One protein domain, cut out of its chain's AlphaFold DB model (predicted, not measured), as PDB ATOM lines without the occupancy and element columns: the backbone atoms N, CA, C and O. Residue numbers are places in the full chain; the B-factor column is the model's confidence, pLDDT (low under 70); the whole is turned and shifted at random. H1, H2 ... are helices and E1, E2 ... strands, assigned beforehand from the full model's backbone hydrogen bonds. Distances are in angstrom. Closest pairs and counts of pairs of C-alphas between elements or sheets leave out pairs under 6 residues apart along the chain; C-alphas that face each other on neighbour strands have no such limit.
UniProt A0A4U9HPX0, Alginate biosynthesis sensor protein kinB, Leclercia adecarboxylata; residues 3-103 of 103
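AT A GLANCE: This is residues 3 to 103 of the 103 residues of the protein "Alginate biosynthesis sensor protein kinB" of Leclercia adecarboxylata (UniProt A0A4U9HPX0). What shape do these atoms make? A small sheet of strands E2, E4 and E5 has helix H2 over one face and its other face bare, while H4 packs on H2 and only grazes the sheet. Residues 3 to 9 and 11 to 17, mostly of H1, stick out as a free arm, and the short strand pair E1 and E3 lies by the first residues of H2 and H4. What is it made of? The printed part has 101 residues of mixed class, with four named helices and five named strands in the order H1 E1 H2 H3 E2 E3 H4 E4 E5; the sheet E2 E4 E5 is mixed, and E1 and E3 are antiparallel. How does it fill space? It is flat, spanning 41 by 39 by 20 A, and only just compact, close to loose, with a radius of gyration of the C-alphas of 15.1 A.

HOW THE PARTS SIT: What do the first elements meet? H1, residues 3 to 15, touches no helix. E1, residues 24 to 26, is antiparallel to E3, residues 61 to 63, with N 24 and O 63 within hydrogen-bond range at 2.9 A. Where are the other helices? H2, residues 28 to 37, touches residues 69 to 76 alone of H4, residues 65 to 82, at a steep tilt of 43 degrees, the same way; their closest C-alphas, of Val 35 and Thr 73, are 6.4 A apart. H3, residues 40 to 45, is close to H4 but not clearly touching, the closest C-alphas being those of Val 43 and Ile 80, 6.7 A. In H1, H2, H3 and H4 every O i to N i+4 pair is within hydrogen-bond range. How is the sheet joined? E2, residues 49 to 53, is parallel to E4, residues 88 to 96, with N 51 and O 89 at 2.8 A; E4 forms a hairpin with E5, residues 99 to 102, with N 96 and O 99 at 2.8 A. H2 runs along E4 at a height over the sheet of 9.8 A, and H3 and H4 only graze the sheet.

IN THESE COORDINATES: Where does the first helix begin? C-alpha 3 of H1 is at (39.714, -14.301, -4.823), and H1 is 18.8 A long. Which elements are longest? H4 measures 25.7 A from C-alpha 65 at (40.869, -36.036, -3.407), and E4 measures 24.8 A. Where does the last strand end? E5 ends with C-alpha 102 at (55.133, -32.956, -2.085).

THE WHOLE: How far does it reach? The two C-alphas farthest apart, of His 16 and Gly 86, are 41.7 A apart. Are there cuts or long links? The printed part has no cut, and no link is long. Where is confidence low? Residues 3 to 18 have pLDDT under 70, against a mean of 86.6 for the printed part.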
ATOM      1  N   HIS A   3      38.844 -13.355  -5.537       56.72
ATOM      2  CA  HIS A   3      39.714 -14.301  -4.823       56.72
ATOM      3  C   HIS A   3      39.712 -14.138  -3.289       56.72
ATOM      4  O   HIS A   3      39.727 -15.132  -2.570       56.72
ATOM      5  N   LEU A   4      39.619 -12.904  -2.773       61.53
ATOM      6  CA  LEU A   4      39.710 -12.659  -1.325       61.53
ATOM      7  C   LEU A   4      38.504 -13.204  -0.553       61.53
ATOM      8  O   LEU A   4      38.676 -13.846   0.476       61.53
ATOM      9  N   SER A   5      37.289 -12.977  -1.057       61.28
ATOM     10  CA  SER A   5      36.065 -13.434  -0.388       61.28
ATOM     11  C   SER A   5      36.010 -14.962  -0.297       61.28
ATOM     12  O   SER A   5      35.682 -15.491   0.762       61.28
ATOM     13  N   GLN A   6      36.428 -15.668  -1.355       65.06
ATOM     14  CA  GLN A   6      36.507 -17.129  -1.363       65.06
ATOM     15  C   GLN A   6      37.516 -17.643  -0.324       65.06
ATOM     16  O   GLN A   6      37.222 -18.588   0.401       65.06
ATOM     17  N   GLN A   7      38.688 -17.006  -0.222       67.19
ATOM     18  CA  GLN A   7      39.726 -17.385   0.744       67.19
ATOM     19  C   GLN A   7      39.309 -17.101   2.197       67.19
ATOM     20  O   GLN A   7      39.546 -17.936   3.065       67.19
ATOM     21  N   LEU A   8      38.642 -15.972   2.458       68.25
ATOM     22  CA  LEU A   8      38.084 -15.640   3.777       68.25
ATOM     23  C   LEU A   8      36.962 -16.600   4.194       68.25
ATOM     24  O   LEU A   8      36.903 -17.019   5.345       68.25
ATOM     25  N   PHE A   9      36.084 -16.975   3.261       62.28
ATOM     26  CA  PHE A   9      34.983 -17.897   3.544       62.28
ATOM     27  C   PHE A   9      35.477 -19.318   3.849       62.28
ATOM     28  O   PHE A   9      34.949 -20.004   4.723       62.28
ATOM     29  N   GLU A  10      36.523 -19.757   3.154       66.75
ATOM     30  CA  GLU A  10      37.212 -21.017   3.440       66.75
ATOM     31  C   GLU A  10      37.880 -21.022   4.808       66.75
ATOM     32  O   GLU A  10      37.738 -21.996   5.545       66.75
ATOM     33  N   LEU A  11      38.553 -19.925   5.164       67.19
ATOM     34  CA  LEU A  11      39.167 -19.764   6.477       67.19
ATOM     35  C   LEU A  11      38.113 -19.875   7.589       67.19
ATOM     36  O   LEU A  11      38.276 -20.678   8.504       67.19
ATOM     37  N   ALA A  12      36.977 -19.187   7.445       62.69
ATOM     38  CA  ALA A  12      35.879 -19.259   8.409       62.69
ATOM     39  C   ALA A  12      35.288 -20.679   8.549       62.69
ATOM     40  O   ALA A  12      34.936 -21.109   9.650       62.69
ATOM     41  N   ARG A  13      35.194 -21.443   7.446       65.06
ATOM     42  CA  ARG A  13      34.733 -22.847   7.474       65.06
ATOM     43  C   ARG A  13      35.727 -23.790   8.151       65.06
ATOM     44  O   ARG A  13      35.284 -24.744   8.792       65.06
ATOM     45  N   LEU A  14      37.031 -23.544   7.999       65.44
ATOM     46  CA  LEU A  14      38.086 -24.292   8.688       65.44
ATOM     47  C   LEU A  14      38.045 -24.034  10.199       65.44
ATOM     48  O   LEU A  14      38.072 -24.990  10.972       65.44
ATOM     49  N   GLU A  15      37.906 -22.773  10.619       66.31
ATOM     50  CA  GLU A  15      37.873 -22.377  12.036       66.31
ATOM     51  C   GLU A  15      36.664 -22.942  12.798       66.31
ATOM     52  O   GLU A  15      36.772 -23.255  13.981       66.31
ATOM     53  N   HIS A  16      35.526 -23.139  12.124       66.00
ATOM     54  CA  HIS A  16      34.321 -23.723  12.729       66.00
ATOM     55  C   HIS A  16      34.243 -25.261  12.655       66.00
ATOM     56  O   HIS A  16      33.237 -25.840  13.064       66.00
ATOM     57  N   GLY A  17      35.267 -25.950  12.132       60.28
ATOM     58  CA  GLY A  17      35.273 -27.419  12.043       60.28
ATOM     59  C   GLY A  17      34.232 -28.004  11.074       60.28
ATOM     60  O   GLY A  17      33.921 -29.194  11.124       60.28
ATOM     61  N   SER A  18      33.689 -27.182  10.172       66.06
ATOM     62  CA  SER A  18      32.584 -27.543   9.270       66.06
ATOM     63  C   SER A  18      33.030 -28.331   8.031       66.06
ATOM     64  O   SER A  18      32.195 -28.724   7.213       66.06
ATOM     65  N   ILE A  19      34.335 -28.541   7.848       71.12
ATOM     66  CA  ILE A  19      34.899 -29.293   6.724       71.12
ATOM     67  C   ILE A  19      35.208 -30.709   7.206       71.12
ATOM     68  O   ILE A  19      36.156 -30.935   7.954       71.12
ATOM     69  N   LYS A  20      34.387 -31.669   6.774       79.75
ATOM     70  CA  LYS A  20      34.618 -33.099   6.998       79.75
ATOM     71  C   LYS A  20      35.256 -33.700   5.742       79.75
ATOM     72  O   LYS A  20      34.570 -33.729   4.721       79.75
ATOM     73  N   PRO A  21      36.512 -34.179   5.803       84.25
ATOM     74  CA  PRO A  21      37.163 -34.802   4.656       84.25
ATOM     75  C   PRO A  21      36.417 -36.066   4.219       84.25
ATOM     76  O   PRO A  21      36.169 -36.958   5.039       84.25
ATOM     77  N   GLN A  22      36.100 -36.165   2.935       90.81
ATOM     78  CA  GLN A  22      35.603 -37.377   2.297       90.81
ATOM     79  C   GLN A  22      36.798 -38.179   1.790       90.81
ATOM     80  O   GLN A  22      37.325 -37.932   0.713       90.81
ATOM     81  N   ARG A  23      37.286 -39.106   2.620       92.81
ATOM     82  CA  ARG A  23      38.493 -39.878   2.307       92.81
ATOM     83  C   ARG A  23      38.211 -40.977   1.289       92.81
ATOM     84  O   ARG A  23      37.320 -41.797   1.500       92.81
ATOM     85  N   GLU A  24      39.054 -41.050   0.272       95.00
ATOM     86  CA  GLU A  24      39.084 -42.122  -0.712       95.00
ATOM     87  C   GLU A  24      40.521 -42.509  -1.076       95.00
ATOM     88  O   GLU A  24      41.481 -41.795  -0.763       95.00
ATOM     89  N   ARG A  25      40.678 -43.681  -1.706       95.50
ATOM     90  CA  ARG A  25      41.981 -44.155  -2.181       95.50
ATOM     91  C   ARG A  25      42.214 -43.709  -3.614       95.50
ATOM     92  O   ARG A  25      41.439 -44.080  -4.486       95.50
ATOM     93  N   PHE A  26      43.311 -43.000  -3.850       94.62
ATOM     94  CA  PHE A  26      43.698 -42.543  -5.185       94.62
ATOM     95  C   PHE A  26      45.220 -42.519  -5.366       94.62
ATOM     96  O   PHE A  26      45.988 -42.537  -4.396       94.62
ATOM     97  N   ALA A  27      45.661 -42.481  -6.623       92.69
ATOM     98  CA  ALA A  27      47.063 -42.329  -6.986       92.69
ATOM     99  C   ALA A  27      47.439 -40.839  -7.018       92.69
ATOM    100  O   ALA A  27      47.024 -40.095  -7.903       92.69
ATOM    101  N   ILE A  28      48.260 -40.390  -6.063       91.50
ATOM    102  CA  ILE A  28      48.685 -38.981  -5.990       91.50
ATOM    103  C   ILE A  28      49.450 -38.532  -7.244       91.50
ATOM    104  O   ILE A  28      49.362 -37.374  -7.630       91.50
ATOM    105  N   GLY A  29      50.174 -39.443  -7.902       91.88
ATOM    106  CA  GLY A  29      50.892 -39.132  -9.138       91.88
ATOM    107  C   GLY A  29      49.966 -38.793 -10.310       91.88
ATOM    108  O   GLY A  29      50.276 -37.880 -11.074       91.88
ATOM    109  N   GLU A  30      48.822 -39.474 -10.417       92.50
ATOM    110  CA  GLU A  30      47.803 -39.184 -11.436       92.50
ATOM    111  C   GLU A  30      47.162 -37.825 -11.163       92.50
ATOM    112  O   GLU A  30      47.202 -36.956 -12.026       92.50
ATOM    113  N   LEU A  31      46.731 -37.575  -9.919       93.88
ATOM    114  CA  LEU A  31      46.183 -36.275  -9.513       93.88
ATOM    115  C   LEU A  31      47.126 -35.112  -9.845       93.88
ATOM    116  O   LEU A  31      46.706 -34.078 -10.357       93.88
ATOM    117  N   ILE A  32      48.409 -35.269  -9.525       92.88
ATOM    118  CA  ILE A  32      49.431 -34.254  -9.775       92.88
ATOM    119  C   ILE A  32      49.594 -33.997 -11.279       92.88
ATOM    120  O   ILE A  32      49.695 -32.841 -11.688       92.88
ATOM    121  N   SER A  33      49.589 -35.057 -12.088       91.56
ATOM    122  CA  SER A  33      49.691 -34.958 -13.548       91.56
ATOM    123  C   SER A  33      48.467 -34.257 -14.144       91.56
ATOM    124  O   SER A  33      48.622 -33.325 -14.931       91.56
ATOM    125  N   ASP A  34      47.266 -34.630 -13.695       94.00
ATOM    126  CA  ASP A  34      46.001 -34.037 -14.133       94.00
ATOM    127  C   ASP A  34      45.923 -32.550 -13.784       94.00
ATOM    128  O   ASP A  34      45.495 -31.732 -14.598       94.00
ATOM    129  N   VAL A  35      46.345 -32.169 -12.572       94.50
ATOM    130  CA  VAL A  35      46.375 -30.758 -12.168       94.50
ATOM    131  C   VAL A  35      47.404 -29.989 -12.981       94.50
ATOM    132  O   VAL A  35      47.083 -28.907 -13.461       94.50
ATOM    133  N   ALA A  36      48.612 -30.522 -13.170       92.50
ATOM    134  CA  ALA A  36      49.645 -29.838 -13.939       92.50
ATOM    135  C   ALA A  36      49.220 -29.567 -15.388       92.50
ATOM    136  O   ALA A  36      49.392 -28.445 -15.862       92.50
ATOM    137  N   GLN A  37      48.577 -30.541 -16.038       94.19
ATOM    138  CA  GLN A  37      48.083 -30.406 -17.409       94.19
ATOM    139  C   GLN A  37      47.092 -29.238 -17.565       94.19
ATOM    140  O   GLN A  37      47.083 -28.549 -18.586       94.19
ATOM    141  N   LYS A  38      46.290 -28.934 -16.531       93.94
ATOM    142  CA  LYS A  38      45.366 -27.778 -16.540       93.94
ATOM    143  C   LYS A  38      46.093 -26.433 -16.648       93.94
ATOM    144  O   LYS A  38      45.470 -25.440 -17.026       93.94
ATOM    145  N   PHE A  39      47.382 -26.383 -16.317       94.00
ATOM    146  CA  PHE A  39      48.191 -25.168 -16.328       94.00
ATOM    147  C   PHE A  39      49.164 -25.072 -17.510       94.00
ATOM    148  O   PHE A  39      49.825 -24.039 -17.624       94.00
ATOM    149  N   ASP A  40      49.213 -26.057 -18.413       93.62
ATOM    150  CA  ASP A  40      50.142 -26.074 -19.556       93.62
ATOM    151  C   ASP A  40      50.083 -24.772 -20.368       93.62
ATOM    152  O   ASP A  40      51.102 -24.111 -20.571       93.62
ATOM    153  N   LEU A  41      48.873 -24.323 -20.727       94.25
ATOM    154  CA  LEU A  41      48.683 -23.075 -21.470       94.25
ATOM    155  C   LEU A  41      49.171 -21.843 -20.688       94.25
ATOM    156  O   LEU A  41      49.735 -20.915 -21.267       94.25
ATOM    157  N   ALA A  42      48.953 -21.806 -19.371       92.88
ATOM    158  CA  ALA A  42      49.360 -20.680 -18.529       92.88
ATOM    159  C   ALA A  42      50.886 -20.614 -18.362       92.88
ATOM    160  O   ALA A  42      51.466 -19.524 -18.382       92.88
ATOM    161  N   VAL A  43      51.528 -21.777 -18.223       94.88
ATOM    162  CA  VAL A  43      52.985 -21.942 -18.188       94.88
ATOM    163  C   VAL A  43      53.592 -21.502 -19.522       94.88
ATOM    164  O   VAL A  43      54.495 -20.663 -19.522       94.88
ATOM    165  N   GLU A  44      53.049 -21.978 -20.645       94.31
ATOM    166  CA  GLU A  44      53.501 -21.629 -21.997       94.31
ATOM    167  C   GLU A  44      53.360 -20.127 -22.277       94.31
ATOM    168  O   GLU A  44      54.326 -19.470 -22.666       94.31
ATOM    169  N   THR A  45      52.189 -19.550 -21.992       93.75
ATOM    170  CA  THR A  45      51.908 -18.119 -22.220       93.75
ATOM    171  C   THR A  45      52.878 -17.212 -21.459       93.75
ATOM    172  O   THR A  45      53.222 -16.127 -21.926       93.75
ATOM    173  N   ARG A  46      53.343 -17.643 -20.280       94.06
ATOM    174  CA  ARG A  46      54.317 -16.905 -19.458       94.06
ATOM    175  C   ARG A  46      55.771 -17.315 -19.699       94.06
ATOM    176  O   ARG A  46      56.653 -16.811 -19.000       94.06
ATOM    177  N   GLN A  47      56.022 -18.199 -20.666       94.88
ATOM    178  CA  GLN A  47      57.343 -18.741 -20.987       94.88
ATOM    179  C   GLN A  47      58.043 -19.352 -19.763       94.88
ATOM    180  O   GLN A  47      59.250 -19.197 -19.572       94.88
ATOM    181  N   LEU A  48      57.274 -19.999 -18.890       96.56
ATOM    182  CA  LEU A  48      57.785 -20.674 -17.701       96.56
ATOM    183  C   LEU A  48      58.185 -22.112 -18.042       96.56
ATOM    184  O   LEU A  48      57.673 -22.705 -18.989       96.56
ATOM    185  N   ARG A  49      59.079 -22.696 -17.241       95.75
ATOM    186  CA  ARG A  49      59.385 -24.134 -17.287       95.75
ATOM    187  C   ARG A  49      58.803 -24.820 -16.061       95.75
ATOM    188  O   ARG A  49      59.171 -24.478 -14.940       95.75
ATOM    189  N   LEU A  50      57.905 -25.780 -16.274       94.56
ATOM    190  CA  LEU A  50      57.351 -26.618 -15.213       94.56
ATOM    191  C   LEU A  50      58.045 -27.986 -15.225       94.56
ATOM    192  O   LEU A  50      57.973 -28.720 -16.206       94.56
ATOM    193  N   HIS A  51      58.711 -28.324 -14.124       94.50
ATOM    194  CA  HIS A  51      59.377 -29.605 -13.919       94.50
ATOM    195  C   HIS A  51      58.609 -30.433 -12.895       94.50
ATOM    196  O   HIS A  51      58.450 -30.012 -11.750       94.50
ATOM    197  N   ILE A  52      58.161 -31.618 -13.302       91.44
ATOM    198  CA  ILE A  52      57.391 -32.530 -12.455       91.44
ATOM    199  C   ILE A  52      58.225 -33.782 -12.215       91.44
ATOM    200  O   ILE A  52      58.535 -34.523 -13.146       91.44
ATOM    201  N   ASP A  53      58.588 -34.001 -10.957       92.12
ATOM    202  CA  ASP A  53      59.317 -35.178 -10.495       92.12
ATOM    203  C   ASP A  53      58.383 -36.042  -9.642       92.12
ATOM    204  O   ASP A  53      58.198 -35.815  -8.443       92.12
ATOM    205  N   VAL A  54      57.748 -37.015 -10.297       88.56
ATOM    206  CA  VAL A  54      56.840 -37.979  -9.671       88.56
ATOM    207  C   VAL A  54      57.392 -39.390  -9.899       88.56
ATOM    208  O   VAL A  54      57.491 -39.835 -11.047       88.56
ATOM    209  N   PRO A  55      57.736 -40.133  -8.831       87.38
ATOM    210  CA  PRO A  55      58.151 -41.522  -8.941       87.38
ATOM    211  C   PRO A  55      57.085 -42.372  -9.640       87.38
ATOM    212  O   PRO A  55      55.903 -42.297  -9.310       87.38
ATOM    213  N   ARG A  56      57.514 -43.249 -10.558       79.56
ATOM    214  CA  ARG A  56      56.615 -44.158 -11.301       79.56
ATOM    215  C   ARG A  56      55.784 -45.077 -10.403       79.56
ATOM    216  O   ARG A  56      54.747 -45.570 -10.828       79.56
ATOM    217  N   GLN A  57      56.272 -45.359  -9.200       83.00
ATOM    218  CA  GLN A  57      55.647 -46.266  -8.247       83.00
ATOM    219  C   GLN A  57      55.467 -45.525  -6.926       83.00
ATOM    220  O   GLN A  57      56.372 -45.476  -6.094       83.00
ATOM    221  N   LEU A  58      54.290 -44.930  -6.757       86.81
ATOM    222  CA  LEU A  58      53.825 -44.406  -5.479       86.81
ATOM    223  C   LEU A  58      52.655 -45.267  -4.995       86.81
ATOM    224  O   LEU A  58      51.831 -45.684  -5.811       86.81
ATOM    225  N   PRO A  59      52.556 -45.548  -3.685       88.00
ATOM    226  CA  PRO A  59      51.379 -46.210  -3.148       88.00
ATOM    227  C   PRO A  59      50.145 -45.318  -3.322       88.00
ATOM    228  O   PRO A  59      50.240 -44.086  -3.327       88.00
ATOM    229  N   MET A  60      48.968 -45.941  -3.407       91.44
ATOM    230  CA  MET A  60      47.715 -45.202  -3.256       91.44
ATOM    231  C   MET A  60      47.664 -44.557  -1.870       91.44
ATOM    232  O   MET A  60      48.003 -45.196  -0.870       91.44
ATOM    233  N   ILE A  61      47.194 -43.316  -1.807       91.88
ATOM    234  CA  ILE A  61      46.993 -42.598  -0.547       91.88
ATOM    235  C   ILE A  61      45.511 -42.567  -0.186       91.88
ATOM    236  O   ILE A  61      44.664 -42.620  -1.071       91.88
ATOM    237  N   ASN A  62      45.199 -42.498   1.110       93.75
ATOM    238  CA  ASN A  62      43.830 -42.396   1.618       93.75
ATOM    239  C   ASN A  62      43.573 -40.978   2.153       93.75
ATOM    240  O   ASN A  62      43.892 -40.682   3.307       93.75
ATOM    241  N   ALA A  63      43.039 -40.100   1.309       92.31
ATOM    242  CA  ALA A  63      42.831 -38.682   1.602       92.31
ATOM    243  C   ALA A  63      41.582 -38.156   0.879       92.31
ATOM    244  O   ALA A  63      40.946 -38.890   0.134       92.31
ATOM    245  N   ASP A  64      41.208 -36.900   1.117       94.69
ATOM    246  CA  ASP A  64      40.137 -36.253   0.350       94.69
ATOM    247  C   ASP A  64      40.706 -35.705  -0.961       94.69
ATOM    248  O   ASP A  64      41.469 -34.736  -0.951       94.69
ATOM    249  N   LEU A  65      40.365 -36.360  -2.073       94.44
ATOM    250  CA  LEU A  65      40.869 -36.036  -3.407       94.44
ATOM    251  C   LEU A  65      40.628 -34.568  -3.760       94.44
ATOM    252  O   LEU A  65      41.562 -33.871  -4.150       94.44
ATOM    253  N   SER A  66      39.401 -34.084  -3.551       92.31
ATOM    254  CA  SER A  66      38.998 -32.719  -3.899       92.31
ATOM    255  C   SER A  66      39.773 -31.664  -3.105       92.31
ATOM    256  O   SER A  66      40.164 -30.620  -3.635       92.31
ATOM    257  N   MET A  67      40.053 -31.945  -1.828       92.19
ATOM    258  CA  MET A  67      40.845 -31.058  -0.982       92.19
ATOM    259  C   MET A  67      42.311 -31.032  -1.416       92.19
ATOM    260  O   MET A  67      42.899 -29.952  -1.476       92.19
ATOM    261  N   ILE A  68      42.905 -32.187  -1.737       93.19
ATOM    262  CA  ILE A  68      44.293 -32.245  -2.214       93.19
ATOM    263  C   ILE A  68      44.423 -31.579  -3.587       93.19
ATOM    264  O   ILE A  68      45.313 -30.748  -3.763       93.19
ATOM    265  N   GLU A  69      43.509 -31.854  -4.522       94.50
ATOM    266  CA  GLU A  69      43.462 -31.210  -5.841       94.50
ATOM    267  C   GLU A  69      43.470 -29.687  -5.706       94.50
ATOM    268  O   GLU A  69      44.253 -28.982  -6.350       94.50
ATOM    269  N   ARG A  70      42.632 -29.170  -4.805       92.00
ATOM    270  CA  ARG A  70      42.532 -27.744  -4.530       92.00
ATOM    271  C   ARG A  70      43.818 -27.166  -3.949       92.00
ATOM    272  O   ARG A  70      44.215 -26.069  -4.340       92.00
ATOM    273  N   VAL A  71      44.464 -27.872  -3.020       91.44
ATOM    274  CA  VAL A  71      45.753 -27.446  -2.458       91.44
ATOM    275  C   VAL A  71      46.804 -27.354  -3.561       91.44
ATOM    276  O   VAL A  71      47.430 -26.306  -3.698       91.44
ATOM    277  N   VAL A  72      46.958 -28.396  -4.382       92.38
ATOM    278  CA  VAL A  72      47.935 -28.414  -5.484       92.38
ATOM    279  C   VAL A  72      47.639 -27.300  -6.491       92.38
ATOM    280  O   VAL A  72      48.543 -26.549  -6.849       92.38
ATOM    281  N   THR A  73      46.374 -27.128  -6.878       93.38
ATOM    282  CA  THR A  73      45.932 -26.067  -7.799       93.38
ATOM    283  C   THR A  73      46.300 -24.681  -7.270       93.38
ATOM    284  O   THR A  73      46.868 -23.872  -7.997       93.38
ATOM    285  N   ASN A  74      46.036 -24.408  -5.989       90.69
ATOM    286  CA  ASN A  74      46.369 -23.123  -5.371       90.69
ATOM    287  C   ASN A  74      47.880 -22.876  -5.321       90.69
ATOM    288  O   ASN A  74      48.331 -21.743  -5.500       90.69
ATOM    289  N   LEU A  75      48.668 -23.913  -5.034       90.81
ATOM    290  CA  LEU A  75      50.124 -23.805  -4.996       90.81
ATOM    291  C   LEU A  75      50.690 -23.539  -6.394       90.81
ATOM    292  O   LEU A  75      51.511 -22.635  -6.542       90.81
ATOM    293  N   LEU A  76      50.211 -24.257  -7.411       93.19
ATOM    294  CA  LEU A  76      50.667 -24.099  -8.788       93.19
ATOM    295  C   LEU A  76      50.238 -22.751  -9.388       93.19
ATOM    296  O   LEU A  76      51.068 -22.071  -9.988       93.19
ATOM    297  N   ASP A  77      49.004 -22.302  -9.136       93.31
ATOM    298  CA  ASP A  77      48.547 -20.955  -9.509       93.31
ATOM    299  C   ASP A  77      49.435 -19.873  -8.880       93.31
ATOM    300  O   ASP A  77      49.907 -18.963  -9.564       93.31
ATOM    301  N   ASN A  78      49.732 -19.999  -7.583       91.50
ATOM    302  CA  ASN A  78      50.624 -19.068  -6.902       91.50
ATOM    303  C   ASN A  78      52.037 -19.097  -7.503       91.50
ATOM    304  O   ASN A  78      52.611 -18.032  -7.734       91.50
ATOM    305  N   ALA A  79      52.588 -20.280  -7.780       92.75
ATOM    306  CA  ALA A  79      53.909 -20.418  -8.380       92.75
ATOM    307  C   ALA A  79      53.966 -19.755  -9.763       92.75
ATOM    308  O   ALA A  79      54.856 -18.946 -10.018       92.75
ATOM    309  N   ILE A  80      52.979 -20.005 -10.626       93.19
ATOM    310  CA  ILE A  80      52.877 -19.378 -11.949       93.19
ATOM    311  C   ILE A  80      52.734 -17.869 -11.810       93.19
ATOM    312  O   ILE A  80      53.421 -17.123 -12.505       93.19
ATOM    313  N   ARG A  81      51.881 -17.397 -10.890       92.06
ATOM    314  CA  ARG A  81      51.630 -15.967 -10.697       92.06
ATOM    315  C   ARG A  81      52.899 -15.211 -10.307       92.06
ATOM    316  O   ARG A  81      53.151 -14.148 -10.879       92.06
ATOM    317  N   HIS A  82      53.672 -15.767  -9.377       91.94
ATOM    318  CA  HIS A  82      54.799 -15.095  -8.725       91.94
ATOM    319  C   HIS A  82      56.172 -15.407  -9.329       91.94
ATOM    320  O   HIS A  82      57.138 -14.729  -8.989       91.94
ATOM    321  N   THR A  83      56.280 -16.376 -10.240       93.88
ATOM    322  CA  THR A  83      57.540 -16.646 -10.950       93.88
ATOM    323  C   THR A  83      57.726 -15.644 -12.101       93.88
ATOM    324  O   THR A  83      56.811 -15.474 -12.919       93.88
ATOM    325  N   PRO A  84      58.880 -14.954 -12.194       92.12
ATOM    326  CA  PRO A  84      59.178 -14.071 -13.319       92.12
ATOM    327  C   PRO A  84      59.155 -14.815 -14.670       92.12
ATOM    328  O   PRO A  84      59.454 -16.011 -14.701       92.12
ATOM    329  N   PRO A  85      58.841 -14.135 -15.790       90.44
ATOM    330  CA  PRO A  85      58.898 -14.740 -17.124       90.44
ATOM    331  C   PRO A  85      60.255 -15.400 -17.405       90.44
ATOM    332  O   PRO A  85      61.295 -14.863 -17.022       90.44
ATOM    333  N   GLY A  86      60.254 -16.570 -18.052       89.31
ATOM    334  CA  GLY A  86      61.477 -17.348 -18.301       89.31
ATOM    335  C   GLY A  86      61.984 -18.171 -17.108       89.31
ATOM    336  O   GLY A  86      62.968 -18.904 -17.262       89.31
ATOM    337  N   GLY A  87      61.347 -18.054 -15.936       94.50
ATOM    338  CA  GLY A  87      61.693 -18.780 -14.714       94.50
ATOM    339  C   GLY A  87      61.223 -20.237 -14.684       94.50
ATOM    340  O   GLY A  87      60.627 -20.750 -15.634       94.50
ATOM    341  N   GLU A  88      61.501 -20.907 -13.565       95.62
ATOM    342  CA  GLU A  88      61.264 -22.344 -13.382       95.62
ATOM    343  C   GLU A  88      60.403 -22.623 -12.154       95.62
ATOM    344  O   GLU A  88      60.555 -21.987 -11.109       95.62
ATOM    345  N   ILE A  89      59.525 -23.611 -12.281       94.94
ATOM    346  CA  ILE A  89      58.681 -24.137 -11.214       94.94
ATOM    347  C   ILE A  89      58.961 -25.633 -11.119       94.94
ATOM    348  O   ILE A  89      58.865 -26.350 -12.112       94.94
ATOM    349  N   GLY A  90      59.311 -26.105  -9.925       93.44
ATOM    350  CA  GLY A  90      59.514 -27.523  -9.644       93.44
ATOM    351  C   GLY A  90      58.408 -28.049  -8.743       93.44
ATOM    352  O   GLY A  90      58.138 -27.445  -7.709       93.44
ATOM    353  N   LEU A  91      57.815 -29.174  -9.126       91.94
ATOM    354  CA  LEU A  91      56.871 -29.934  -8.320       91.94
ATOM    355  C   LEU A  91      57.441 -31.332  -8.114       91.94
ATOM    356  O   LEU A  91      57.648 -32.071  -9.078       91.94
ATOM    357  N   LYS A  92      57.698 -31.702  -6.863       91.19
ATOM    358  CA  LYS A  92      58.261 -33.013  -6.534       91.19
ATOM    359  C   LYS A  92      57.348 -33.769  -5.598       91.19
ATOM    360  O   LYS A  92      56.897 -33.204  -4.610       91.19
ATOM    361  N   VAL A  93      57.152 -35.056  -5.861       89.94
ATOM    362  CA  VAL A  93      56.447 -35.980  -4.968       89.94
ATOM    363  C   VAL A  93      57.412 -37.072  -4.528       89.94
ATOM    364  O   VAL A  93      58.186 -37.589  -5.327       89.94
ATOM    365  N   TRP A  94      57.393 -37.442  -3.254       89.75
ATOM    366  CA  TRP A  94      58.192 -38.557  -2.755       89.75
ATOM    367  C   TRP A  94      57.463 -39.308  -1.651       89.75
ATOM    368  O   TRP A  94      56.585 -38.773  -0.973       89.75
ATOM    369  N   LEU A  95      57.843 -40.569  -1.470       87.00
ATOM    370  CA  LEU A  95      57.414 -41.360  -0.328       87.00
ATOM    371  C   LEU A  95      58.307 -41.027   0.872       87.00
ATOM    372  O   LEU A  95      59.530 -41.111   0.786       87.00
ATOM    373  N   GLU A  96      57.694 -40.680   1.997       86.69
ATOM    374  CA  GLU A  96      58.353 -40.531   3.289       86.69
ATOM    375  C   GLU A  96      57.728 -41.523   4.278       86.69
ATOM    376  O   GLU A  96      56.622 -41.325   4.788       86.69
ATOM    377  N   GLY A  97      58.422 -42.641   4.508       83.88
ATOM    378  CA  GLY A  97      57.907 -43.745   5.316       83.88
ATOM    379  C   GLY A  97      56.616 -44.318   4.724       83.88
ATOM    380  O   GLY A  97      56.638 -44.943   3.668       83.88
ATOM    381  N   SER A  98      55.493 -44.080   5.405       78.94
ATOM    382  CA  SER A  98      54.160 -44.579   5.035       78.94
ATOM    383  C   SER A  98      53.263 -43.514   4.388       78.94
ATOM    384  O   SER A  98      52.065 -43.738   4.232       78.94
ATOM    385  N   SER A  99      53.786 -42.322   4.092       78.88
ATOM    386  CA  SER A  99      53.014 -41.184   3.571       78.88
ATOM    387  C   SER A  99      53.693 -40.561   2.357       78.88
ATOM    388  O   SER A  99      54.915 -40.476   2.304       78.88
ATOM    389  N   CYS A 100      52.915 -40.086   1.385       78.94
ATOM    390  CA  CYS A 100      53.457 -39.299   0.276       78.94
ATOM    391  C   CYS A 100      53.547 -37.820   0.671       78.94
ATOM    392  O   CYS A 100      52.593 -37.263   1.217       78.94
ATOM    393  N   ARG A 101      54.678 -37.178   0.371       83.25
ATOM    394  CA  ARG A 101      54.895 -35.731   0.505       83.25
ATOM    395  C   ARG A 101      55.099 -35.081  -0.852       83.25
ATOM    396  O   ARG A 101      55.507 -35.748  -1.800       83.25
ATOM    397  N   TRP A 102      54.848 -33.776  -0.915       79.50
ATOM    398  CA  TRP A 102      55.133 -32.956  -2.085       79.50
ATOM    399  C   TRP A 102      55.708 -31.588  -1.705       79.50
ATOM    400  O   TRP A 102      55.468 -31.096  -0.599       79.50
ATOM    401  N   ARG A 103      56.477 -30.997  -2.623       79.31
ATOM    402  CA  ARG A 103      57.027 -29.639  -2.534       79.31
ATOM    403  C   ARG A 103      56.937 -28.950  -3.881       79.31
ATOM    404  O   ARG A 103      57.190 -29.649  -4.889       79.31
TER     405      ARG A 103